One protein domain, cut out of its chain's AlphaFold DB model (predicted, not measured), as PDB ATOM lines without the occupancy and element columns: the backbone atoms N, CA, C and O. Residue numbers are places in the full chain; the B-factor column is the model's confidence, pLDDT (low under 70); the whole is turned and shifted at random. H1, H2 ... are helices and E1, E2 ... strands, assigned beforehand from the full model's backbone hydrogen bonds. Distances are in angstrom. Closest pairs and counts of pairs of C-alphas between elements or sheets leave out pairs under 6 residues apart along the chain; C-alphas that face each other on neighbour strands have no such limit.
ATOM      1  N   ASP A  74     280.759 205.163 268.815       64.38
ATOM      2  CA  ASP A  74     279.821 206.012 268.048       64.38
ATOM      3  C   ASP A  74     280.258 207.496 268.071       64.38
ATOM      4  O   ASP A  74     279.748 208.310 268.841       64.38
ATOM      5  N   SER A  75     281.256 207.866 267.257       63.78
ATOM      6  CA  SER A  75     281.871 209.215 267.242       63.78
ATOM      7  C   SER A  75     280.931 210.374 266.881       63.78
ATOM      8  O   SER A  75     281.301 211.535 267.058       63.78
ATOM      9  N   LEU A  76     279.723 210.092 266.384       64.88
ATOM     10  CA  LEU A  76     278.728 211.106 266.020       64.88
ATOM     11  C   LEU A  76     277.619 211.276 267.068       64.88
ATOM     12  O   LEU A  76     276.819 212.210 266.960       64.88
ATOM     13  N   ALA A  77     277.547 210.396 268.069       70.81
ATOM     14  CA  ALA A  77     276.511 210.445 269.086       70.81
ATOM     15  C   ALA A  77     276.902 211.373 270.243       70.81
ATOM     16  O   ALA A  77     277.937 211.212 270.889       70.81
ATOM     17  N   VAL A  78     276.032 212.338 270.549       76.12
ATOM     18  CA  VAL A  78     276.117 213.092 271.804       76.12
ATOM     19  C   VAL A  78     275.636 212.181 272.925       76.12
ATOM     20  O   VAL A  78     274.480 211.752 272.920       76.12
ATOM     21  N   GLU A  79     276.504 211.897 273.891       80.62
ATOM     22  CA  GLU A  79     276.101 211.177 275.094       80.62
ATOM     23  C   GLU A  79     275.244 212.077 275.985       80.62
ATOM     24  O   GLU A  79     275.589 213.229 276.264       80.62
ATOM     25  N   ILE A  80     274.107 211.541 276.421       85.88
ATOM     26  CA  ILE A  80     273.117 212.234 277.240       85.88
ATOM     27  C   ILE A  80     273.035 211.532 278.597       85.88
ATOM     28  O   ILE A  80     272.989 210.306 278.664       85.88
ATOM     29  N   SER A  81     273.011 212.304 279.680       85.00
ATOM     30  CA  SER A  81     272.859 211.795 281.042       85.00
ATOM     31  C   SER A  81     271.443 211.268 281.317       85.00
ATOM     32  O   SER A  81     270.495 211.571 280.591       85.00
ATOM     33  N   ASP A  82     271.254 210.573 282.443       88.12
ATOM     34  CA  ASP A  82     269.923 210.135 282.904       88.12
ATOM     35  C   ASP A  82     268.929 211.299 283.096       88.12
ATOM     36  O   ASP A  82     267.714 211.095 283.088       88.12
ATOM     37  N   SER A  83     269.426 212.531 283.271       90.00
ATOM     38  CA  SER A  83     268.604 213.740 283.387       90.00
ATOM     39  C   SER A  83     268.280 214.401 282.043       90.00
ATOM     40  O   SER A  83     267.570 215.403 282.037       90.00
ATOM     41  N   GLY A  84     268.780 213.871 280.922       87.25
ATOM     42  CA  GLY A  84     268.553 214.426 279.586       87.25
ATOM     43  C   GLY A  84     269.550 215.508 279.154       87.25
ATOM     44  O   GLY A  84     269.330 216.142 278.126       87.25
ATOM     45  N   GLU A  85     270.635 215.721 279.904       90.12
ATOM     46  CA  GLU A  85     271.628 216.765 279.615       90.12
ATOM     47  C   GLU A  85     272.850 216.196 278.871       90.12
ATOM     48  O   GLU A  85     273.264 215.075 279.177       90.12
ATOM     49  N   PRO A  86     273.471 216.940 277.936       87.31
ATOM     50  CA  PRO A  86     274.709 216.515 277.286       87.31
ATOM     51  C   PRO A  86     275.849 216.292 278.282       87.31
ATOM     52  O   PRO A  86     276.096 217.117 279.166       87.31
ATOM     53  N   ILE A  87     276.580 215.193 278.110       84.50
ATOM     54  CA  ILE A  87     277.796 214.916 278.871       84.50
ATOM     55  C   ILE A  87     278.963 215.635 278.191       84.50
ATOM     56  O   ILE A  87     279.288 215.373 277.034       84.50
ATOM     57  N   ASN A  88     279.600 216.557 278.916       84.25
ATOM     58  CA  ASN A  88     280.781 217.256 278.420       84.25
ATOM     59  C   ASN A  88     281.979 216.308 278.378       84.25
ATOM     60  O   ASN A  88     282.342 215.712 279.393       84.25
ATOM     61  N   LYS A  89     282.620 216.245 277.213       85.69
ATOM     62  CA  LYS A  89     283.838 215.481 276.965       85.69
ATOM     63  C   LYS A  89     284.980 216.426 276.625       85.69
ATOM     64  O   LYS A  89     284.767 217.483 276.026       85.69
ATOM     65  N   TYR A  90     286.186 216.044 277.016       86.62
ATOM     66  CA  TYR A  90     287.406 216.785 276.725       86.62
ATOM     67  C   TYR A  90     288.219 215.975 275.731       86.62
ATOM     68  O   TYR A  90     288.291 214.757 275.845       86.62
ATOM     69  N   TYR A  91     288.819 216.646 274.754       87.62
ATOM     70  CA  TYR A  91     289.574 215.988 273.696       87.62
ATOM     71  C   TYR A  91     290.950 216.622 273.554       87.62
ATOM     72  O   TYR A  91     291.080 217.847 273.529       87.62
ATOM     73  N   HIS A  92     291.967 215.781 273.404       87.50
ATOM     74  CA  HIS A  92     293.264 216.181 272.890       87.50
ATOM     75  C   HIS A  92     293.220 216.064 271.365       87.50
ATOM     76  O   HIS A  92     293.197 214.962 270.816       87.50
ATOM     77  N   VAL A  93     293.171 217.215 270.690       87.44
ATOM     78  CA  VAL A  93     293.145 217.301 269.226       87.44
ATOM     79  C   VAL A  93     294.548 217.582 268.707       87.44
ATOM     80  O   VAL A  93     295.165 218.579 269.083       87.44
ATOM     81  N   ILE A  94     295.035 216.715 267.826       86.81
ATOM     82  CA  ILE A  94     296.363 216.803 267.222       86.81
ATOM     83  C   ILE A  94     296.181 216.934 265.714       86.81
ATOM     84  O   ILE A  94     295.489 216.134 265.087       86.81
ATOM     85  N   VAL A  95     296.810 217.956 265.136       85.00
ATOM     86  CA  VAL A  95     296.864 218.160 263.688       85.00
ATOM     87  C   VAL A  95     298.309 217.985 263.263       85.00
ATOM     88  O   VAL A  95     299.175 218.753 263.682       85.00
ATOM     89  N   HIS A  96     298.552 216.975 262.439       82.69
ATOM     90  CA  HIS A  96     299.828 216.771 261.776       82.69
ATOM     91  C   HIS A  96     299.637 217.041 260.289       82.69
ATOM     92  O   HIS A  96     298.671 216.569 259.689       82.69
ATOM     93  N   TYR A  97     300.522 217.831 259.699       82.19
ATOM     94  CA  TYR A  97     300.522 218.027 258.263       82.19
ATOM     95  C   TYR A  97     301.947 218.121 257.751       82.19
ATOM     96  O   TYR A  97     302.827 218.659 258.422       82.19
ATOM     97  N   GLU A  98     302.128 217.623 256.539       76.56
ATOM     98  CA  GLU A  98     303.377 217.688 255.808       76.56
ATOM     99  C   GLU A  98     303.160 218.461 254.510       76.56
ATOM    100  O   GLU A  98     302.113 218.374 253.854       76.56
ATOM    101  N   GLU A  99     304.173 219.239 254.156       78.88
ATOM    102  CA  GLU A  99     304.221 220.053 252.952       78.88
ATOM    103  C   GLU A  99     305.599 219.890 252.313       78.88
ATOM    104  O   GLU A  99     306.624 220.113 252.964       78.88
ATOM    105  N   ILE A 100     305.625 219.577 251.020       79.62
ATOM    106  CA  ILE A 100     306.795 219.798 250.179       79.62
ATOM    107  C   ILE A 100     306.573 221.096 249.404       79.62
ATOM    108  O   ILE A 100     305.691 221.190 248.554       79.62
ATOM    109  N   SER A 101     307.400 222.105 249.677       81.25
ATOM    110  CA  SER A 101     307.396 223.358 248.921       81.25
ATOM    111  C   SER A 101     308.746 223.660 248.288       81.25
ATOM    112  O   SER A 101     309.815 223.436 248.862       81.25
ATOM    113  N   GLU A 102     308.691 224.199 247.071       84.00
ATOM    114  CA  GLU A 102     309.832 224.848 246.437       84.00
ATOM    115  C   GLU A 102     309.910 226.294 246.944       84.00
ATOM    116  O   GLU A 102     308.978 227.076 246.763       84.00
ATOM    117  N   ALA A 103     311.021 226.652 247.588       87.75
ATOM    118  CA  ALA A 103     311.281 228.004 248.075       87.75
ATOM    119  C   ALA A 103     312.764 228.349 247.909       87.75
ATOM    120  O   ALA A 103     313.635 227.483 248.033       87.75
ATOM    121  N   GLU A 104     313.077 229.624 247.682       91.44
ATOM    122  CA  GLU A 104     314.454 230.106 247.540       91.44
ATOM    123  C   GLU A 104     315.201 230.100 248.884       91.44
ATOM    124  O   GLU A 104     316.434 230.120 248.929       91.44
ATOM    125  N   SER A 105     314.472 230.073 250.005       90.81
ATOM    126  CA  SER A 105     315.056 230.022 251.344       90.81
ATOM    127  C   SER A 105     314.127 229.405 252.390       90.81
ATOM    128  O   SER A 105     312.906 229.406 252.251       90.81
ATOM    129  N   LYS A 106     314.709 228.978 253.521       88.19
ATOM    130  CA  LYS A 106     313.945 228.576 254.715       88.19
ATOM    131  C   LYS A 106     313.007 229.688 255.199       88.19
ATOM    132  O   LYS A 106     311.918 229.390 255.671       88.19
ATOM    133  N   PHE A 107     313.430 230.952 255.113       88.75
ATOM    134  CA  PHE A 107     312.592 232.081 255.521       88.75
ATOM    135  C   PHE A 107     311.344 232.186 254.647       88.75
ATOM    136  O   PHE A 107     310.251 232.320 255.179       88.75
ATOM    137  N   GLU A 108     311.506 232.092 253.327       87.50
ATOM    138  CA  GLU A 108     310.388 232.135 252.387       87.50
ATOM    139  C   GLU A 108     309.436 230.954 252.591       87.50
ATOM    140  O   GLU A 108     308.238 231.183 252.719       87.50
ATOM    141  N   ALA A 109     309.964 229.729 252.717       87.12
ATOM    142  CA  ALA A 109     309.155 228.545 253.014       87.12
ATOM    143  C   ALA A 109     308.308 228.761 254.278       87.12
ATOM    144  O   ALA A 109     307.085 228.711 254.230       87.12
ATOM    145  N   VAL A 110     308.950 229.124 255.394       86.56
ATOM    146  CA  VAL A 110     308.265 229.364 256.673       86.56
ATOM    147  C   VAL A 110     307.259 230.516 256.576       86.56
ATOM    148  O   VAL A 110     306.161 230.421 257.121       86.56
ATOM    149  N   HIS A 111     307.613 231.610 255.898       85.56
ATOM    150  CA  HIS A 111     306.732 232.763 255.732       85.56
ATOM    151  C   HIS A 111     305.480 232.406 254.924       85.56
ATOM    152  O   HIS A 111     304.379 232.752 255.349       85.56
ATOM    153  N   ASN A 112     305.639 231.682 253.813       83.06
ATOM    154  CA  ASN A 112     304.540 231.248 252.953       83.06
ATOM    155  C   ASN A 112     303.583 230.299 253.686       83.06
ATOM    156  O   ASN A 112     302.367 230.512 253.624       83.06
ATOM    157  N   THR A 113     304.116 229.352 254.464       82.88
ATOM    158  CA  THR A 113     303.305 228.488 255.331       82.88
ATOM    159  C   THR A 113     302.547 229.316 256.379       82.88
ATOM    160  O   THR A 113     301.346 229.133 256.565       82.88
ATOM    161  N   MET A 114     303.200 230.291 257.030       82.06
ATOM    162  CA  MET A 114     302.567 231.131 258.063       82.06
ATOM    163  C   MET A 114     301.415 231.996 257.543       82.06
ATOM    164  O   MET A 114     300.435 232.195 258.260       82.06
ATOM    165  N   ILE A 115     301.527 232.542 256.332       85.00
ATOM    166  CA  ILE A 115     300.488 233.401 255.739       85.00
ATOM    167  C   ILE A 115     299.385 232.605 255.025       85.00
ATOM    168  O   ILE A 115     298.467 233.210 254.477       85.00
ATOM    169  N   GLY A 116     299.454 231.270 255.046       74.12
ATOM    170  CA  GLY A 116     298.450 230.394 254.441       74.12
ATOM    171  C   GLY A 116     298.509 230.344 252.913       74.12
ATOM    172  O   GLY A 116     297.511 230.009 252.282       74.12
ATOM    173  N   ASN A 117     299.659 230.662 252.312       67.19
ATOM    174  CA  ASN A 117     299.873 230.572 250.860       67.19
ATOM    175  C   ASN A 117     300.319 229.170 250.407       67.19
ATOM    176  O   ASN A 117     300.771 228.987 249.278       67.19
ATOM    177  N   THR A 118     300.179 228.189 251.290       64.06
ATOM    178  CA  THR A 118     300.617 226.809 251.117       64.06
ATOM    179  C   THR A 118     299.445 225.895 250.764       64.06
ATOM    180  O   THR A 118     298.362 225.998 251.345       64.06
ATOM    181  N   ILE A 119     299.689 224.936 249.864       66.25
ATOM    182  CA  ILE A 119     298.826 223.767 249.673       66.25
ATOM    183  C   ILE A 119     299.340 222.663 250.595       66.25
ATOM    184  O   ILE A 119     300.484 222.240 250.477       66.25
ATOM    185  N   VAL A 120     298.493 222.197 251.511       69.69
ATOM    186  CA  VAL A 120     298.816 221.045 252.357       69.69
ATOM    187  C   VAL A 120     298.706 219.776 251.515       69.69
ATOM    188  O   VAL A 120     297.637 219.496 250.969       69.69
ATOM    189  N   GLU A 121     299.799 219.022 251.399       67.88
ATOM    190  CA  GLU A 121     299.829 217.792 250.600       67.88
ATOM    191  C   GLU A 121     299.233 216.616 251.369       67.88
ATOM    192  O   GLU A 121     298.420 215.871 250.825       67.88
ATOM    193  N   ASN A 122     299.590 216.489 252.650       71.69
ATOM    194  CA  ASN A 122     299.051 215.474 253.544       71.69
ATOM    195  C   ASN A 122     298.694 216.105 254.888       71.69
ATOM    196  O   ASN A 122     299.501 216.814 255.483       71.69
ATOM    197  N   ALA A 123     297.484 215.829 255.372       79.62
ATOM    198  CA  ALA A 123     297.036 216.224 256.699       79.62
ATOM    199  C   ALA A 123     296.360 215.047 257.391       79.62
ATOM    200  O   ALA A 123     295.534 214.351 256.797       79.62
ATOM    201  N   ARG A 124     296.669 214.879 258.672       81.69
ATOM    202  CA  ARG A 124     296.012 213.946 259.573       81.69
ATOM    203  C   ARG A 124     295.501 214.707 260.787       81.69
ATOM    204  O   ARG A 124     296.182 215.575 261.334       81.69
ATOM    205  N   ILE A 125     294.289 214.364 261.202       85.31
ATOM    206  CA  ILE A 125     293.684 214.861 262.434       85.31
ATOM    207  C   ILE A 125     293.431 213.652 263.321       85.31
ATOM    208  O   ILE A 125     292.855 212.672 262.855       85.31
ATOM    209  N   ALA A 126     293.870 213.753 264.570       86.94
ATOM    210  CA  ALA A 126     293.611 212.791 265.628       86.94
ATOM    211  C   ALA A 126     292.844 213.485 266.758       86.94
ATOM    212  O   ALA A 126     293.216 214.593 267.161       86.94
ATOM    213  N   ALA A 127     291.782 212.860 267.266       88.75
ATOM    214  CA  ALA A 127     290.987 213.391 268.372       88.75
ATOM    215  C   ALA A 127     290.773 212.323 269.448       88.75
ATOM    216  O   ALA A 127     289.919 211.454 269.322       88.75
ATOM    217  N   ILE A 128     291.539 212.423 270.536       88.44
ATOM    218  CA  ILE A 128     291.528 211.440 271.624       88.44
ATOM    219  C   ILE A 128     290.775 212.032 272.814       88.44
ATOM    220  O   ILE A 128     291.144 213.097 273.306       88.44
ATOM    221  N   GLU A 129     289.724 211.361 273.284       88.75
ATOM    222  CA  GLU A 129     289.013 211.737 274.510       88.75
ATOM    223  C   GLU A 129     289.957 211.607 275.716       88.75
ATOM    224  O   GLU A 129     290.672 210.611 275.859       88.75
ATOM    225  N   ILE A 130     289.976 212.622 276.576       88.88
ATOM    226  CA  ILE A 130     290.850 212.722 277.746       88.88
ATOM    227  C   ILE A 130     290.056 213.103 278.995       88.88
ATOM    228  O   ILE A 130     288.985 213.707 278.927       88.88
ATOM    229  N   ALA A 131     290.614 212.778 280.160       86.75
ATOM    230  CA  ALA A 131     290.062 213.217 281.433       86.75
ATOM    231  C   ALA A 131     290.184 214.751 281.583       86.75
ATOM    232  O   ALA A 131     291.177 215.330 281.137       86.75
ATOM    233  N   PRO A 132     289.210 215.422 282.228       84.62
ATOM    234  CA  PRO A 132     289.210 216.879 282.396       84.62
ATOM    235  C   PRO A 132     290.392 217.413 283.219       84.62
ATOM    236  O   PRO A 132     290.686 218.605 283.167       84.62
ATOM    237  N   ASP A 133     291.026 216.553 284.011       86.44
ATOM    238  CA  ASP A 133     292.124 216.856 284.924       86.44
ATOM    239  C   ASP A 133     293.494 216.399 284.402       86.44
ATOM    240  O   ASP A 133     294.477 216.486 285.137       86.44
ATOM    241  N   ILE A 134     293.588 215.934 283.149       85.25
ATOM    242  CA  ILE A 134     294.883 215.609 282.552       85.25
ATOM    243  C   ILE A 134     295.743 216.876 282.455       85.25
ATOM    244  O   ILE A 134     295.323 217.908 281.926       85.25
ATOM    245  N   GLU A 135     296.967 216.808 282.972       80.12
ATOM    246  CA  GLU A 135     297.931 217.890 282.804       80.12
ATOM    247  C   GLU A 135     298.435 217.881 281.358       80.12
ATOM    248  O   GLU A 135     299.111 216.950 280.922       80.12
ATOM    249  N   ILE A 136     298.074 218.917 280.601       76.38
ATOM    250  CA  ILE A 136     298.594 219.145 279.255       76.38
ATOM    251  C   ILE A 136     299.716 220.166 279.377       76.38
ATOM    252  O   ILE A 136     299.469 221.337 279.678       76.38
ATOM    253  N   GLU A 137     300.951 219.734 279.135       74.75
ATOM    254  CA  GLU A 137     302.057 220.674 278.998       74.75
ATOM    255  C   GLU A 137     301.817 221.551 277.758       74.75
ATOM    256  O   GLU A 137     301.567 221.026 276.665       74.75
TER     257      GLU A 137
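What this domain is: This is residues 74 to 137 of the 144 residues of an uncharacterized protein of filamentous cyanobacterium Phorm 46 (UniProt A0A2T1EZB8). Two long strands, E1 and E2, run side by side as a narrow two-stranded ribbon, and the chain between them makes a wide loop with one short helix, H1, beyond one end of the ribbon. Beyond the other end, residues 74 to 89, with no named element, fold back in a long loop; the whole is an extended rod. The printed part has 64 residues, with two named strands and one named helix in the order E1, H1, E2; the sheet is E1 - E2, antiparallel. The class is mixed, helices and strands, with 27 of the 64 residues in named elements, under half. The radius of gyration of the C-alphas is 18.8 A, and the C-alphas span 60 by 26 by 16 A.

Where its parts are: E1 is residues 90 to 98, 26.3 A from first to last C-alpha, beginning with C-alpha 90 at (287.406, 216.785, 276.725). E2 is residues 122 to 130, 25.7 A long, ending with C-alpha 130 at (290.850, 212.722, 277.746). H1 is residues 106 to 114, 12.1 A long, with C-alpha 106 at (313.945, 228.576, 254.715).

How they stand to each other: E1 and E2 are antiparallel neighbours, with 164 degrees between their directions. The C-alphas of Tyr 90 and Ile 130 face each other at 5.4 A, as do those of Glu 98 and Asn 122, also at 5.4 A. N 94 and O 126 are within hydrogen-bond range at 2.9 A, and N 128 and O 92 at 3.0 A. In H1 every O i to N i+4 pair is within hydrogen-bond range.

The domain as a whole: The two C-alphas farthest apart, those of Ser 83 and Glu 104, are 60.5 A apart. The printed part has no cut. The links from E1 to H1 and from H1 to E2 are short, 7 residues each. The mean pLDDT of the printed part is 82.0; residues 74 to 76 and 117 to 121 of the model are under 70.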